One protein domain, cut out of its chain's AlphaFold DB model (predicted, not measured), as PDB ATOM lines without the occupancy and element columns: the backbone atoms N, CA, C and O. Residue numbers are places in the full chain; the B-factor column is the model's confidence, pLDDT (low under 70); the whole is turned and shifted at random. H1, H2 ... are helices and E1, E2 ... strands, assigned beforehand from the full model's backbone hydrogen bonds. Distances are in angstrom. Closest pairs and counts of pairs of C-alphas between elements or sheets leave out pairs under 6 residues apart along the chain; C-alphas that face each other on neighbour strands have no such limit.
ATOM      1  N   GLN A  22      -0.483 -57.902 110.390       84.75
ATOM      2  CA  GLN A  22       0.341 -58.658 109.460       84.75
ATOM      3  C   GLN A  22       1.090 -59.718 110.268       84.75
ATOM      4  O   GLN A  22       1.934 -59.412 111.108       84.75
ATOM      5  N   GLU A  23       0.724 -60.972 110.036       91.50
ATOM      6  CA  GLU A  23       1.315 -62.141 110.681       91.50
ATOM      7  C   GLU A  23       1.898 -63.074 109.619       91.50
ATOM      8  O   GLU A  23       1.374 -63.175 108.496       91.50
ATOM      9  N   ALA A  24       2.993 -63.746 109.960       94.44
ATOM     10  CA  ALA A  24       3.609 -64.772 109.130       94.44
ATOM     11  C   ALA A  24       4.288 -65.837 109.991       94.44
ATOM     12  O   ALA A  24       4.864 -65.531 111.037       94.44
ATOM     13  N   THR A  25       4.257 -67.078 109.508       96.69
ATOM     14  CA  THR A  25       4.979 -68.200 110.109       96.69
ATOM     15  C   THR A  25       5.829 -68.860 109.041       96.69
ATOM     16  O   THR A  25       5.296 -69.355 108.051       96.69
ATOM     17  N   GLY A  26       7.140 -68.898 109.235       96.31
ATOM     18  CA  GLY A  26       8.063 -69.456 108.254       96.31
ATOM     19  C   GLY A  26       9.517 -69.218 108.625       96.31
ATOM     20  O   GLY A  26       9.825 -68.704 109.699       96.31
ATOM     21  N   THR A  27      10.418 -69.616 107.736       97.38
ATOM     22  CA  THR A  27      11.834 -69.259 107.834       97.38
ATOM     23  C   THR A  27      12.051 -67.839 107.331       97.38
ATOM     24  O   THR A  27      11.347 -67.384 106.431       97.38
ATOM     25  N   ILE A  28      13.048 -67.151 107.881       97.44
ATOM     26  CA  ILE A  28      13.477 -65.855 107.352       97.44
ATOM     27  C   ILE A  28      14.258 -66.098 106.056       97.44
ATOM     28  O   ILE A  28      15.273 -66.795 106.061       97.44
ATOM     29  N   GLU A  29      13.767 -65.532 104.959       96.25
ATOM     30  CA  GLU A  29      14.314 -65.683 103.603       96.25
ATOM     31  C   GLU A  29      15.415 -64.657 103.316       96.25
ATOM     32  O   GLU A  29      16.379 -64.934 102.606       96.25
ATOM     33  N   GLN A  30      15.269 -63.463 103.890       94.44
ATOM     34  CA  GLN A  30      16.106 -62.308 103.600       94.44
ATOM     35  C   GLN A  30      16.195 -61.413 104.832       94.44
ATOM     36  O   GLN A  30      15.199 -61.230 105.540       94.44
ATOM     37  N   LEU A  31      17.377 -60.848 105.062       92.44
ATOM     38  CA  LEU A  31      17.632 -59.802 106.048       92.44
ATOM     39  C   LEU A  31      18.224 -58.573 105.367       92.44
ATOM     40  O   LEU A  31      19.090 -58.689 104.501       92.44
ATOM     41  N   GLN A  32      17.803 -57.400 105.821       90.25
ATOM     42  CA  GLN A  32      18.371 -56.115 105.446       90.25
ATOM     43  C   GLN A  32      18.643 -55.304 106.709       90.25
ATOM     44  O   GLN A  32      17.739 -55.031 107.496       90.25
ATOM     45  N   ILE A  33      19.897 -54.926 106.915       87.19
ATOM     46  CA  ILE A  33      20.286 -54.001 107.981       87.19
ATOM     47  C   ILE A  33      20.444 -52.646 107.329       87.19
ATOM     48  O   ILE A  33      21.313 -52.499 106.476       87.19
ATOM     49  N   CYS A  34      19.641 -51.672 107.727       82.25
ATOM     50  CA  CYS A  34      19.591 -50.380 107.057       82.25
ATOM     51  C   CYS A  34      19.990 -49.282 108.029       82.25
ATOM     52  O   CYS A  34      19.417 -49.200 109.114       82.25
ATOM     53  N   GLY A  35      20.933 -48.429 107.634       79.25
ATOM     54  CA  GLY A  35      21.316 -47.223 108.361       79.25
ATOM     55  C   GLY A  35      20.750 -45.975 107.686       79.25
ATOM     56  O   GLY A  35      20.921 -45.764 106.487       79.25
ATOM     57  N   THR A  36      20.091 -45.119 108.458       75.00
ATOM     58  CA  THR A  36      19.559 -43.830 108.002       75.00
ATOM     59  C   THR A  36      19.818 -42.742 109.044       75.00
ATOM     60  O   THR A  36      20.176 -43.027 110.179       75.00
ATOM     61  N   GLY A  37      19.628 -41.479 108.670       68.06
ATOM     62  CA  GLY A  37      19.627 -40.338 109.583       68.06
ATOM     63  C   GLY A  37      18.709 -39.239 109.060       68.06
ATOM     64  O   GLY A  37      18.381 -39.217 107.869       68.06
ATOM     65  N   TRP A  38      18.256 -38.348 109.941       67.50
ATOM     66  CA  TRP A  38      17.486 -37.158 109.547       67.50
ATOM     67  C   TRP A  38      18.352 -35.896 109.499       67.50
ATOM     68  O   TRP A  38      17.995 -34.925 108.837       67.50
ATOM     69  N   SER A  39      19.501 -35.913 110.176       65.75
ATOM     70  CA  SER A  39      20.464 -34.817 110.252       65.75
ATOM     71  C   SER A  39      21.871 -35.367 110.500       65.75
ATOM     72  O   SER A  39      22.047 -36.550 110.781       65.75
ATOM     73  N   ASN A  40      22.887 -34.503 110.473       65.44
ATOM     74  CA  ASN A  40      24.262 -34.880 110.836       65.44
ATOM     75  C   ASN A  40      24.428 -35.258 112.324       65.44
ATOM     76  O   ASN A  40      25.521 -35.636 112.732       65.44
ATOM     77  N   GLN A  41      23.366 -35.129 113.122       71.00
ATOM     78  CA  GLN A  41      23.338 -35.376 114.564       71.00
ATOM     79  C   GLN A  41      22.253 -36.397 114.952       71.00
ATOM     80  O   GLN A  41      21.891 -36.515 116.115       71.00
ATOM     81  N   SER A  42      21.697 -37.133 113.989       73.69
ATOM     82  CA  SER A  42      20.759 -38.221 114.266       73.69
ATOM     83  C   SER A  42      21.036 -39.390 113.340       73.69
ATOM     84  O   SER A  42      21.257 -39.216 112.141       73.69
ATOM     85  N   TRP A  43      21.015 -40.592 113.896       76.62
ATOM     86  CA  TRP A  43      21.133 -41.816 113.122       76.62
ATOM     87  C   TRP A  43      20.187 -42.865 113.683       76.62
ATOM     88  O   TRP A  43      19.848 -42.865 114.859       76.62
ATOM     89  N   LEU A  44      19.736 -43.755 112.819       81.38
ATOM     90  CA  LEU A  44      18.813 -44.820 113.147       81.38
ATOM     91  C   LEU A  44      19.173 -46.027 112.298       81.38
ATOM     92  O   LEU A  44      19.362 -45.897 111.085       81.38
ATOM     93  N   LYS A  45      19.241 -47.200 112.920       84.25
ATOM     94  CA  LYS A  45      19.329 -48.463 112.207       84.25
ATOM     95  C   LYS A  45      18.059 -49.268 112.385       84.25
ATOM     96  O   LYS A  45      17.478 -49.375 113.465       84.25
ATOM     97  N   THR A  46      17.640 -49.859 111.280       88.44
ATOM     98  CA  THR A  46      16.540 -50.816 111.246       88.44
ATOM     99  C   THR A  46      17.067 -52.167 110.817       88.44
ATOM    100  O   THR A  46      17.987 -52.249 110.000       88.44
ATOM    101  N   LEU A  47      16.463 -53.221 111.350       92.19
ATOM    102  CA  LEU A  47      16.588 -54.561 110.804       92.19
ATOM    103  C   LEU A  47      15.260 -54.922 110.149       92.19
ATOM    104  O   LEU A  47      14.229 -54.983 110.817       92.19
ATOM    105  N   GLN A  48      15.298 -55.161 108.846       93.19
ATOM    106  CA  GLN A  48      14.161 -55.591 108.049       93.19
ATOM    107  C   GLN A  48      14.362 -57.034 107.625       93.19
ATOM    108  O   GLN A  48      15.484 -57.469 107.365       93.19
ATOM    109  N   PHE A  49      13.284 -57.801 107.580       95.00
ATOM    110  CA  PHE A  49      13.357 -59.215 107.262       95.00
ATOM    111  C   PHE A  49      12.097 -59.715 106.575       95.00
ATOM    112  O   PHE A  49      10.999 -59.199 106.791       95.00
ATOM    113  N   LYS A  50      12.272 -60.742 105.746       95.62
ATOM    114  CA  LYS A  50      11.221 -61.292 104.894       95.62
ATOM    115  C   LYS A  50      10.864 -62.718 105.305       95.62
ATOM    116  O   LYS A  50      11.754 -63.554 105.461       95.62
ATOM    117  N   ILE A  51       9.571 -62.993 105.466       95.94
ATOM    118  CA  ILE A  51       9.014 -64.329 105.727       95.94
ATOM    119  C   ILE A  51       7.800 -64.511 104.816       95.94
ATOM    120  O   ILE A  51       6.838 -63.758 104.953       95.94
ATOM    121  N   GLN A  52       7.801 -65.505 103.921       93.00
ATOM    122  CA  GLN A  52       6.669 -65.803 103.030       93.00
ATOM    123  C   GLN A  52       6.161 -64.570 102.264       93.00
ATOM    124  O   GLN A  52       4.988 -64.204 102.362       93.00
ATOM    125  N   ASP A  53       7.052 -63.878 101.555       89.75
ATOM    126  CA  ASP A  53       6.707 -62.665 100.794       89.75
ATOM    127  C   ASP A  53       6.201 -61.461 101.605       89.75
ATOM    128  O   ASP A  53       5.849 -60.427 101.037       89.75
ATOM    129  N   LYS A  54       6.247 -61.539 102.937       93.06
ATOM    130  CA  LYS A  54       5.885 -60.452 103.847       93.06
ATOM    131  C   LYS A  54       7.125 -59.862 104.499       93.06
ATOM    132  O   LYS A  54       7.949 -60.593 105.048       93.06
ATOM    133  N   TRP A  55       7.214 -58.539 104.467       93.50
ATOM    134  CA  TRP A  55       8.265 -57.779 105.129       93.50
ATOM    135  C   TRP A  55       7.867 -57.384 106.546       93.50
ATOM    136  O   TRP A  55       6.729 -56.994 106.805       93.50
ATOM    137  N   PHE A  56       8.838 -57.473 107.445       94.75
ATOM    138  CA  PHE A  56       8.763 -57.060 108.838       94.75
ATOM    139  C   PHE A  56       9.990 -56.216 109.170       94.75
ATOM    140  O   PHE A  56      11.040 -56.372 108.547       94.75
ATOM    141  N   GLY A  57       9.857 -55.307 110.133       93.12
ATOM    142  CA  GLY A  57      10.918 -54.385 110.511       93.12
ATOM    143  C   GLY A  57      10.940 -54.160 112.013       93.12
ATOM    144  O   GLY A  57       9.893 -54.083 112.653       93.12
ATOM    145  N   VAL A  58      12.143 -54.052 112.569       92.19
ATOM    146  CA  VAL A  58      12.375 -53.616 113.947       92.19
ATOM    147  C   VAL A  58      13.383 -52.473 113.959       92.19
ATOM    148  O   VAL A  58      14.283 -52.410 113.114       92.19
ATOM    149  N   TYR A  59      13.232 -51.565 114.918       88.31
ATOM    150  CA  TYR A  59      14.284 -50.611 115.252       88.31
ATOM    151  C   TYR A  59      15.373 -51.377 116.002       88.31
ATOM    152  O   TYR A  59      15.063 -52.068 116.966       88.31
ATOM    153  N   ALA A  60      16.613 -51.315 115.521       86.62
ATOM    154  CA  ALA A  60      17.737 -51.974 116.180       86.62
ATOM    155  C   ALA A  60      18.355 -51.016 117.201       86.62
ATOM    156  O   ALA A  60      18.321 -51.259 118.399       86.62
ATOM    157  N   ASP A  61      18.828 -49.870 116.728       83.94
ATOM    158  CA  ASP A  61      19.389 -48.813 117.555       83.94
ATOM    159  C   ASP A  61      19.147 -47.452 116.898       83.94
ATOM    160  O   ASP A  61      19.108 -47.331 115.671       83.94
ATOM    161  N   TYR A  62      18.947 -46.409 117.697       76.38
ATOM    162  CA  TYR A  62      18.904 -45.045 117.189       76.38
ATOM    163  C   TYR A  62      19.411 -44.032 118.208       76.38
ATOM    164  O   TYR A  62      19.286 -44.192 119.421       76.38
ATOM    165  N   TYR A  63      19.951 -42.948 117.664       75.00
ATOM    166  CA  TYR A  63      20.406 -41.767 118.371       75.00
ATOM    167  C   TYR A  63      19.698 -40.537 117.803       75.00
ATOM    168  O   TYR A  63      19.658 -40.329 116.584       75.00
ATOM    169  N   SER A  64      19.180 -39.697 118.690       70.19
ATOM    170  CA  SER A  64      18.616 -38.392 118.365       70.19
ATOM    171  C   SER A  64      19.083 -37.379 119.405       70.19
ATOM    172  O   SER A  64      19.232 -37.712 120.571       70.19
ATOM    173  N   GLU A  65      19.288 -36.120 119.020       67.00
ATOM    174  CA  GLU A  65      19.576 -35.068 120.007       67.00
ATOM    175  C   GLU A  65      18.356 -34.718 120.870       67.00
ATOM    176  O   GLU A  65      18.508 -34.191 121.972       67.00
ATOM    177  N   THR A  66      17.143 -34.965 120.362       68.31
ATOM    178  CA  THR A  66      15.891 -34.563 121.022       68.31
ATOM    179  C   THR A  66      15.225 -35.680 121.811       68.31
ATOM    180  O   THR A  66      14.465 -35.388 122.728       68.31
ATOM    181  N   ASP A  67      15.490 -36.933 121.447       62.75
ATOM    182  CA  ASP A  67      14.958 -38.123 122.112       62.75
ATOM    183  C   ASP A  67      16.106 -38.933 122.702       62.75
ATOM    184  O   ASP A  67      17.214 -38.927 122.178       62.75
ATOM    185  N   HIS A  68      15.839 -39.640 123.797       66.19
ATOM    186  CA  HIS A  68      16.830 -40.503 124.429       66.19
ATOM    187  C   HIS A  68      17.335 -41.593 123.473       66.19
ATOM    188  O   HIS A  68      16.559 -42.146 122.690       66.19
ATOM    189  N   ASP A  69      18.621 -41.925 123.606       71.44
ATOM    190  CA  ASP A  69      19.259 -43.071 122.961       71.44
ATOM    191  C   ASP A  69      18.418 -44.336 123.170       71.44
ATOM    192  O   ASP A  69      18.026 -44.667 124.295       71.44
ATOM    193  N   TYR A  70      18.154 -45.049 122.079       76.50
ATOM    194  CA  TYR A  70      17.469 -46.332 122.104       76.50
ATOM    195  C   TYR A  70      18.389 -47.404 121.550       76.50
ATOM    196  O   TYR A  70      18.921 -47.282 120.447       76.50
ATOM    197  N   ASP A  71      18.531 -48.469 122.325       78.88
ATOM    198  CA  ASP A  71      19.339 -49.624 121.980       78.88
ATOM    199  C   ASP A  71      18.535 -50.894 122.283       78.88
ATOM    200  O   ASP A  71      18.292 -51.229 123.447       78.88
ATOM    201  N   ASP A  72      18.080 -51.582 121.234       80.19
ATOM    202  CA  ASP A  72      17.492 -52.915 121.320       80.19
ATOM    203  C   ASP A  72      18.434 -53.932 120.685       80.19
ATOM    204  O   ASP A  72      18.397 -54.225 119.492       80.19
ATOM    205  N   ASN A  73      19.248 -54.541 121.537       80.75
ATOM    206  CA  ASN A  73      20.120 -55.637 121.143       80.75
ATOM    207  C   ASN A  73      19.410 -56.999 121.127       80.75
ATOM    208  O   ASN A  73      19.951 -57.962 120.578       80.75
ATOM    209  N   ILE A  74      18.225 -57.130 121.735       89.62
ATOM    210  CA  ILE A  74      17.559 -58.426 121.915       89.62
ATOM    211  C   ILE A  74      16.873 -58.840 120.619       89.62
ATOM    212  O   ILE A  74      17.161 -59.925 120.100       89.62
ATOM    213  N   SER A  75      15.996 -57.991 120.079       91.12
ATOM    214  CA  SER A  75      15.206 -58.336 118.892       91.12
ATOM    215  C   SER A  75      16.099 -58.637 117.680       91.12
ATOM    216  O   SER A  75      15.943 -59.715 117.093       91.12
ATOM    217  N   PRO A  76      17.096 -57.794 117.334       91.62
ATOM    218  CA  PRO A  76      18.020 -58.088 116.243       91.62
ATOM    219  C   PRO A  76      18.799 -59.384 116.463       91.62
ATOM    220  O   PRO A  76      18.881 -60.204 115.551       91.62
ATOM    221  N   SER A  77      19.313 -59.625 117.676       92.94
ATOM    222  CA  SER A  77      20.049 -60.860 117.989       92.94
ATOM    223  C   SER A  77      19.185 -62.103 117.791       92.94
ATOM    224  O   SER A  77      19.631 -63.078 117.187       92.94
ATOM    225  N   MET A  78      17.933 -62.076 118.255       94.81
ATOM    226  CA  MET A  78      16.991 -63.179 118.056       94.81
ATOM    227  C   MET A  78      16.706 -63.435 116.574       94.81
ATOM    228  O   MET A  78      16.698 -64.590 116.145       94.81
ATOM    229  N   ILE A  79      16.528 -62.375 115.786       95.56
ATOM    230  CA  ILE A  79      16.287 -62.468 114.342       95.56
ATOM    231  C   ILE A  79      17.521 -63.038 113.626       95.56
ATOM    232  O   ILE A  79      17.380 -63.960 112.823       95.56
ATOM    233  N   PHE A  80      18.735 -62.579 113.952       94.69
ATOM    234  CA  PHE A  80      19.972 -63.136 113.387       94.69
ATOM    235  C   PHE A  80      20.186 -64.602 113.767       94.69
ATOM    236  O   PHE A  80      20.599 -65.403 112.925       94.69
ATOM    237  N   MET A  81      19.887 -64.988 115.010       96.00
ATOM    238  CA  MET A  81      19.945 -66.390 115.432       96.00
ATOM    239  C   MET A  81      18.949 -67.248 114.647       96.00
ATOM    240  O   MET A  81      19.336 -68.281 114.101       96.00
ATOM    241  N   ALA A  82      17.694 -66.807 114.527       96.62
ATOM    242  CA  ALA A  82      16.676 -67.516 113.757       96.62
ATOM    243  C   ALA A  82      17.048 -67.633 112.275       96.62
ATOM    244  O   ALA A  82      16.933 -68.717 111.696       96.62
ATOM    245  N   PHE A  83      17.552 -66.547 111.683       96.62
ATOM    246  CA  PHE A  83      18.049 -66.551 110.317       96.62
ATOM    247  C   PHE A  83      19.208 -67.526 110.182       96.62
ATOM    248  O   PHE A  83      19.052 -68.497 109.458       96.62
ATOM    249  N   SER A  84      20.315 -67.364 110.916       96.19
ATOM    250  CA  SER A  84      21.516 -68.216 110.802       96.19
ATOM    251  C   SER A  84      21.231 -69.714 110.952       96.19
ATOM    252  O   SER A  84      21.788 -70.512 110.202       96.19
ATOM    253  N   GLN A  85      20.305 -70.095 111.836       96.69
ATOM    254  CA  GLN A  85      19.941 -71.493 112.091       96.69
ATOM    255  C   GLN A  85      18.798 -72.029 111.213       96.69
ATOM    256  O   GLN A  85      18.439 -73.197 111.334       96.69
ATOM    257  N   ASN A  86      18.230 -71.208 110.324       96.00
ATOM    258  CA  ASN A  86      17.082 -71.576 109.485       96.00
ATOM    259  C   ASN A  86      15.864 -72.044 110.297       96.00
ATOM    260  O   ASN A  86      15.203 -73.025 109.951       96.00
ATOM    261  N   LEU A  87      15.587 -71.354 111.405       96.88
ATOM    262  CA  LEU A  87      14.467 -71.690 112.276       96.88
ATOM    263  C   LEU A  87      13.151 -71.176 111.695       96.88
ATOM    264  O   LEU A  87      13.083 -70.084 111.128       96.88
ATOM    265  N   VAL A  88      12.090 -71.957 111.891       97.25
ATOM    266  CA  VAL A  88      10.719 -71.507 111.647       97.25
ATOM    267  C   VAL A  88      10.308 -70.605 112.804       97.25
ATOM    268  O   VAL A  88      10.299 -71.034 113.957       97.25
ATOM    269  N   VAL A  89       9.956 -69.362 112.492       96.06
ATOM    270  CA  VAL A  89       9.506 -68.363 113.462       96.06
ATOM    271  C   VAL A  89       8.083 -67.924 113.149       96.06
ATOM    272  O   VAL A  89       7.643 -67.988 112.004       96.06
ATOM    273  N   HIS A  90       7.367 -67.483 114.179       95.81
ATOM    274  CA  HIS A  90       6.062 -66.847 114.052       95.81
ATOM    275  C   HIS A  90       6.200 -65.380 114.450       95.81
ATOM    276  O   HIS A  90       6.655 -65.079 115.555       95.81
ATOM    277  N   VAL A  91       5.829 -64.481 113.543       94.19
ATOM    278  CA  VAL A  91       5.985 -63.037 113.710       94.19
ATOM    279  C   VAL A  91       4.640 -62.360 113.534       94.19
ATOM    280  O   VAL A  91       3.891 -62.665 112.606       94.19
ATOM    281  N   LYS A  92       4.367 -61.414 114.431       92.56
ATOM    282  CA  LYS A  92       3.180 -60.569 114.436       92.56
ATOM    283  C   LYS A  92       3.609 -59.112 114.492       92.56
ATOM    284  O   LYS A  92       4.250 -58.703 115.460       92.56
ATOM    285  N   ALA A  93       3.245 -58.343 113.473       90.75
ATOM    286  CA  ALA A  93       3.449 -56.905 113.477       90.75
ATOM    287  C   ALA A  93       2.578 -56.262 114.566       90.75
ATOM    288  O   ALA A  93       1.390 -56.565 114.701       90.75
ATOM    289  N   THR A  94       3.182 -55.386 115.364       88.88
ATOM    290  CA  THR A  94       2.481 -54.596 116.385       88.88
ATOM    291  C   THR A  94       2.109 -53.203 115.884       88.88
ATOM    292  O   THR A  94       1.297 -52.532 116.517       88.88
ATOM    293  N   GLN A  95       2.704 -52.770 114.769       86.25
ATOM    294  CA  GLN A  95       2.520 -51.465 114.138       86.25
ATOM    295  C   GLN A  95       2.626 -51.593 112.612       86.25
ATOM    296  O   GLN A  95       3.202 -52.561 112.107       86.25
ATOM    297  N   ASP A  96       2.095 -50.596 111.905       87.88
ATOM    298  CA  ASP A  96       2.202 -50.481 110.451       87.88
ATOM    299  C   ASP A  96       3.631 -50.133 110.002       87.88
ATOM    300  O   ASP A  96       4.452 -49.605 110.757       87.88
ATOM    301  N   TRP A  97       3.917 -50.404 108.728       87.88
ATOM    302  CA  TRP A  97       5.193 -50.087 108.097       87.88
ATOM    303  C   TRP A  97       5.387 -48.569 107.962       87.88
ATOM    304  O   TRP A  97       4.668 -47.900 107.218       87.88
ATOM    305  N   THR A  98       6.359 -48.012 108.684       84.25
ATOM    306  CA  THR A  98       6.627 -46.565 108.701       84.25
ATOM    307  C   THR A  98       7.511 -46.115 107.531       84.25
ATOM    308  O   THR A  98       8.256 -46.900 106.940       84.25
ATOM    309  N   GLU A  99       7.491 -44.812 107.218       81.38
ATOM    310  CA  GLU A  99       8.325 -44.221 106.155       81.38
ATOM    311  C   GLU A  99       9.831 -44.447 106.346       81.38
ATOM    312  O   GLU A  99      10.589 -44.420 105.380       81.38
ATOM    313  N   ILE A 100      10.279 -44.673 107.583       78.44
ATOM    314  CA  ILE A 100      11.688 -44.921 107.901       78.44
ATOM    315  C   ILE A 100      12.161 -46.216 107.243       78.44
ATOM    316  O   ILE A 100      13.241 -46.243 106.654       78.44
ATOM    317  N   PHE A 101      11.342 -47.268 107.288       83.81
ATOM    318  CA  PHE A 101      11.702 -48.555 106.704       83.81
ATOM    319  C   PHE A 101      11.766 -48.491 105.168       83.81
ATOM    320  O   PHE A 101      12.615 -49.142 104.565       83.81
ATOM    321  N   ASN A 102      10.977 -47.615 104.531       81.44
ATOM    322  CA  ASN A 102      11.028 -47.381 103.079       81.44
ATOM    323  C   ASN A 102      12.346 -46.761 102.589       81.44
ATOM    324  O   ASN A 102      12.603 -46.748 101.389       81.44
ATOM    325  N   LYS A 103      13.181 -46.213 103.481       76.50
ATOM    326  CA  LYS A 103      14.464 -45.605 103.092       76.50
ATOM    327  C   LYS A 103      15.567 -46.633 102.847       76.50
ATOM    328  O   LYS A 103      16.613 -46.273 102.319       76.50
ATOM    329  N   CYS A 104      15.360 -47.890 103.229       77.00
ATOM    330  CA  CYS A 104      16.354 -48.936 103.041       77.00
ATOM    331  C   CYS A 104      16.560 -49.263 101.556       77.00
ATOM    332  O   CYS A 104      15.598 -49.561 100.855       77.00
ATOM    333  N   GLY A 105      17.803 -49.197 101.071       62.00
ATOM    334  CA  GLY A 105      18.168 -49.644  99.722       62.00
ATOM    335  C   GLY A 105      17.729 -48.752  98.563       62.00
ATOM    336  O   GLY A 105      17.943 -49.112  97.408       62.00
ATOM    337  N   HIS A 106      17.169 -47.575  98.844       60.69
ATOM    338  CA  HIS A 106      16.749 -46.629  97.810       60.69
ATOM    339  C   HIS A 106      17.768 -45.501  97.536       60.69
ATOM    340  O   HIS A 106      17.807 -44.998  96.415       60.69
ATOM    341  N   THR A 107      18.626 -45.131  98.494       47.84
ATOM    342  CA  THR A 107      19.666 -44.078  98.368       47.84
ATOM    343  C   THR A 107      20.757 -44.327  99.413       47.84
ATOM    344  O   THR A 107      20.401 -44.797 100.468       47.84
ATOM    345  N   GLY A 108      22.053 -44.071  99.185       44.97
ATOM    346  CA  GLY A 108      23.097 -44.659 100.044       44.97
ATOM    347  C   GLY A 108      24.399 -43.870 100.245       44.97
ATOM    348  O   GLY A 108      25.029 -43.474  99.264       44.97
ATOM    349  N   ALA A 109      24.780 -43.655 101.515       37.09
ATOM    350  CA  ALA A 109      26.160 -43.547 102.014       37.09
ATOM    351  C   ALA A 109      26.207 -43.790 103.545       37.09
ATOM    352  O   ALA A 109      25.515 -43.126 104.323       37.09
ATOM    353  N   VAL A 110      27.051 -44.722 103.991       45.16
ATOM    354  CA  VAL A 110      27.438 -44.959 105.382       45.16
ATOM    355  C   VAL A 110      28.229 -43.740 105.824       45.16
ATOM    356  O   VAL A 110      29.323 -43.510 105.323       45.16
ATOM    357  N   PHE A 111      27.679 -43.035 106.815       46.69
ATOM    358  CA  PHE A 111      28.337 -42.004 107.617       46.69
ATOM    359  C   PHE A 111      28.855 -40.789 106.815       46.69
ATOM    360  O   PHE A 111      29.746 -40.879 105.983       46.69
ATOM    361  N   HIS A 112      28.361 -39.604 107.188       41.03
ATOM    362  CA  HIS A 112      28.778 -38.282 106.693       41.03
ATOM    363  C   HIS A 112      28.247 -37.882 105.307       41.03
ATOM    364  O   HIS A 112      28.955 -37.954 104.308       41.03
ATOM    365  N   GLY A 113      27.037 -37.311 105.262       47.50
ATOM    366  CA  GLY A 113      26.653 -36.486 104.109       47.50
ATOM    367  C   GLY A 113      25.181 -36.487 103.737       47.50
ATOM    368  O   GLY A 113      24.860 -36.830 102.609       47.50
ATOM    369  N   GLY A 114      24.293 -36.074 104.649       47.56
ATOM    370  CA  GLY A 114      23.000 -35.454 104.302       47.56
ATOM    371  C   GLY A 114      21.985 -36.224 103.438       47.56
ATOM    372  O   GLY A 114      20.943 -35.652 103.122       47.56
ATOM    373  N   HIS A 115      22.224 -37.484 103.070       50.97
ATOM    374  CA  HIS A 115      21.341 -38.295 102.227       50.97
ATOM    375  C   HIS A 115      21.265 -39.735 102.773       50.97
ATOM    376  O   HIS A 115      22.279 -40.322 103.136       50.97
ATOM    377  N   ALA A 116      20.048 -40.272 102.898       52.84
ATOM    378  CA  ALA A 116      19.722 -41.476 103.673       52.84
ATOM    379  C   ALA A 116      19.735 -42.774 102.849       52.84
ATOM    380  O   ALA A 116      19.211 -42.722 101.745       52.84
ATOM    381  N   GLY A 117      20.157 -43.913 103.438       58.94
ATOM    382  CA  GLY A 117      19.615 -45.254 103.110       58.94
ATOM    383  C   GLY A 117      20.578 -46.388 102.689       58.94
ATOM    384  O   GLY A 117      20.206 -47.218 101.854       58.94
ATOM    385  N   ASP A 118      21.778 -46.485 103.270       63.62
ATOM    386  CA  ASP A 118      22.645 -47.650 103.026       63.62
ATOM    387  C   ASP A 118      22.137 -48.903 103.737       63.62
ATOM    388  O   ASP A 118      21.605 -48.829 104.851       63.62
ATOM    389  N   TYR A 119      22.333 -50.063 103.102       72.75
ATOM    390  CA  TYR A 119      21.941 -51.339 103.681       72.75
ATOM    391  C   TYR A 119      22.930 -52.471 103.408       72.75
ATOM    392  O   TYR A 119      23.626 -52.497 102.395       72.75
ATOM    393  N   ILE A 120      22.973 -53.420 104.339       77.06
ATOM    394  CA  ILE A 120      23.618 -54.719 104.163       77.06
ATOM    395  C   ILE A 120      22.515 -55.742 103.963       77.06
ATOM    396  O   ILE A 120      21.619 -55.863 104.799       77.06
ATOM    397  N   GLU A 121      22.609 -56.491 102.873       85.31
ATOM    398  CA  GLU A 121      21.665 -57.542 102.527       85.31
ATOM    399  C   GLU A 121      22.267 -58.920 102.766       85.31
ATOM    400  O   GLU A 121      23.376 -59.210 102.315       85.31
ATOM    401  N   LEU A 122      21.516 -59.783 103.441       84.12
ATOM    402  CA  LEU A 122      21.838 -61.193 103.587       84.12
ATOM    403  C   LEU A 122      20.680 -62.001 103.008       84.12
ATOM    404  O   LEU A 122      19.554 -61.944 103.507       84.12
ATOM    405  N   ILE A 123      20.974 -62.756 101.956       86.06
ATOM    406  CA  ILE A 123      20.042 -63.676 101.302       86.06
ATOM    407  C   ILE A 123      20.536 -65.092 101.582       86.06
ATOM    408  O   ILE A 123      21.748 -65.330 101.606       86.06
ATOM    409  N   ARG A 124      19.605 -66.013 101.812       72.38
ATOM    410  CA  ARG A 124      19.902 -67.441 101.904       72.38
ATOM    411  C   ARG A 124      19.681 -68.148 100.570       72.38
ATOM    412  O   ARG A 124      18.663 -67.857  99.911       72.38
TER     413      ARG A 124
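This is residues 22 to 124 of the 124 residues of an uncharacterized protein of Vibrio mangrovi (UniProt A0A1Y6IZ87). A long, twisted sheet of four antiparallel strands, E4 - E3 - E2 - E6, has helix H1 over one face near one end of its long strands, while a small sheet of two antiparallel strands, E1 and E5, crosses at that same end, only partly face to face with it. Residues 97 to 104 of the long link from E5 to E6 cross the face away from H1. The printed part has 103 residues with one named helix and six named strands, in the order E1 E2 E3 E4 H1 E5 E6, and is mostly strand. It is compact, with a radius of gyration of the C-alphas of 13.9 A, and only just elongated, spanning 39 by 25 by 23 A.

Begin at E1, residues 23 to 27, and look across to its antiparallel neighbour E5, residues 88 to 92, where N 24 and O 91 are 3.0 A apart, within hydrogen-bond range. Next come E2, residues 30 to 39, E3, residues 42 to 51, and E4, residues 54 to 63, which form a meander, each strand the antiparallel neighbour of the one before, and two hairpins. Between E2 and E3 find N 34 and O 46 at 2.9 A; between E3 and E4 find N 49 and O 56 at 2.8 A. E6, residues 118 to 123, is an edge strand beside E2, with N 33 and O 120 at 2.9 A. The sheets E4 E3 E2 E6 and E1 E5 make a sandwich, two sheets face to face, with best planes 43 degrees apart and strands at 62 degrees; the closest C-alphas of E1 and E3 are those of Gly 26 and Ile 51, 5.8 A apart. H1, residues 74 to 84, is on one face of the four-stranded sheet, making two layers, at a height over the sheet of 9.5 A. It lies over E3 and E2 and runs along the strands, at 20 degrees to E2 on the local plane; its closest C-alphas to E4 are those of Pro 76 and Ala 60, 6.1 A apart. In H1 every O i to N i+4 pair is within hydrogen-bond range.

Find C-alpha 23 at (1.315, -62.141, 110.681), where E1 begins. E2 measures 28.6 A from first to last C-alpha, E3 29.9 A and E4 27.8 A. H1 starts at C-alpha 74, (17.559, -58.426, 121.915), and runs 15.3 A. E6 covers 16.3 A and ends at C-alpha 123, (20.042, -63.676, 101.302).

The C-alphas of Val 88 and Gly 113, the two farthest apart, are 39.2 A apart. The printed part has no cut. The link E5 to E6 is long, with 25 residues. Mean pLDDT of the printed part is 81.0; residues 37 to 40, 65 to 68 and 105 to 118 are under 70.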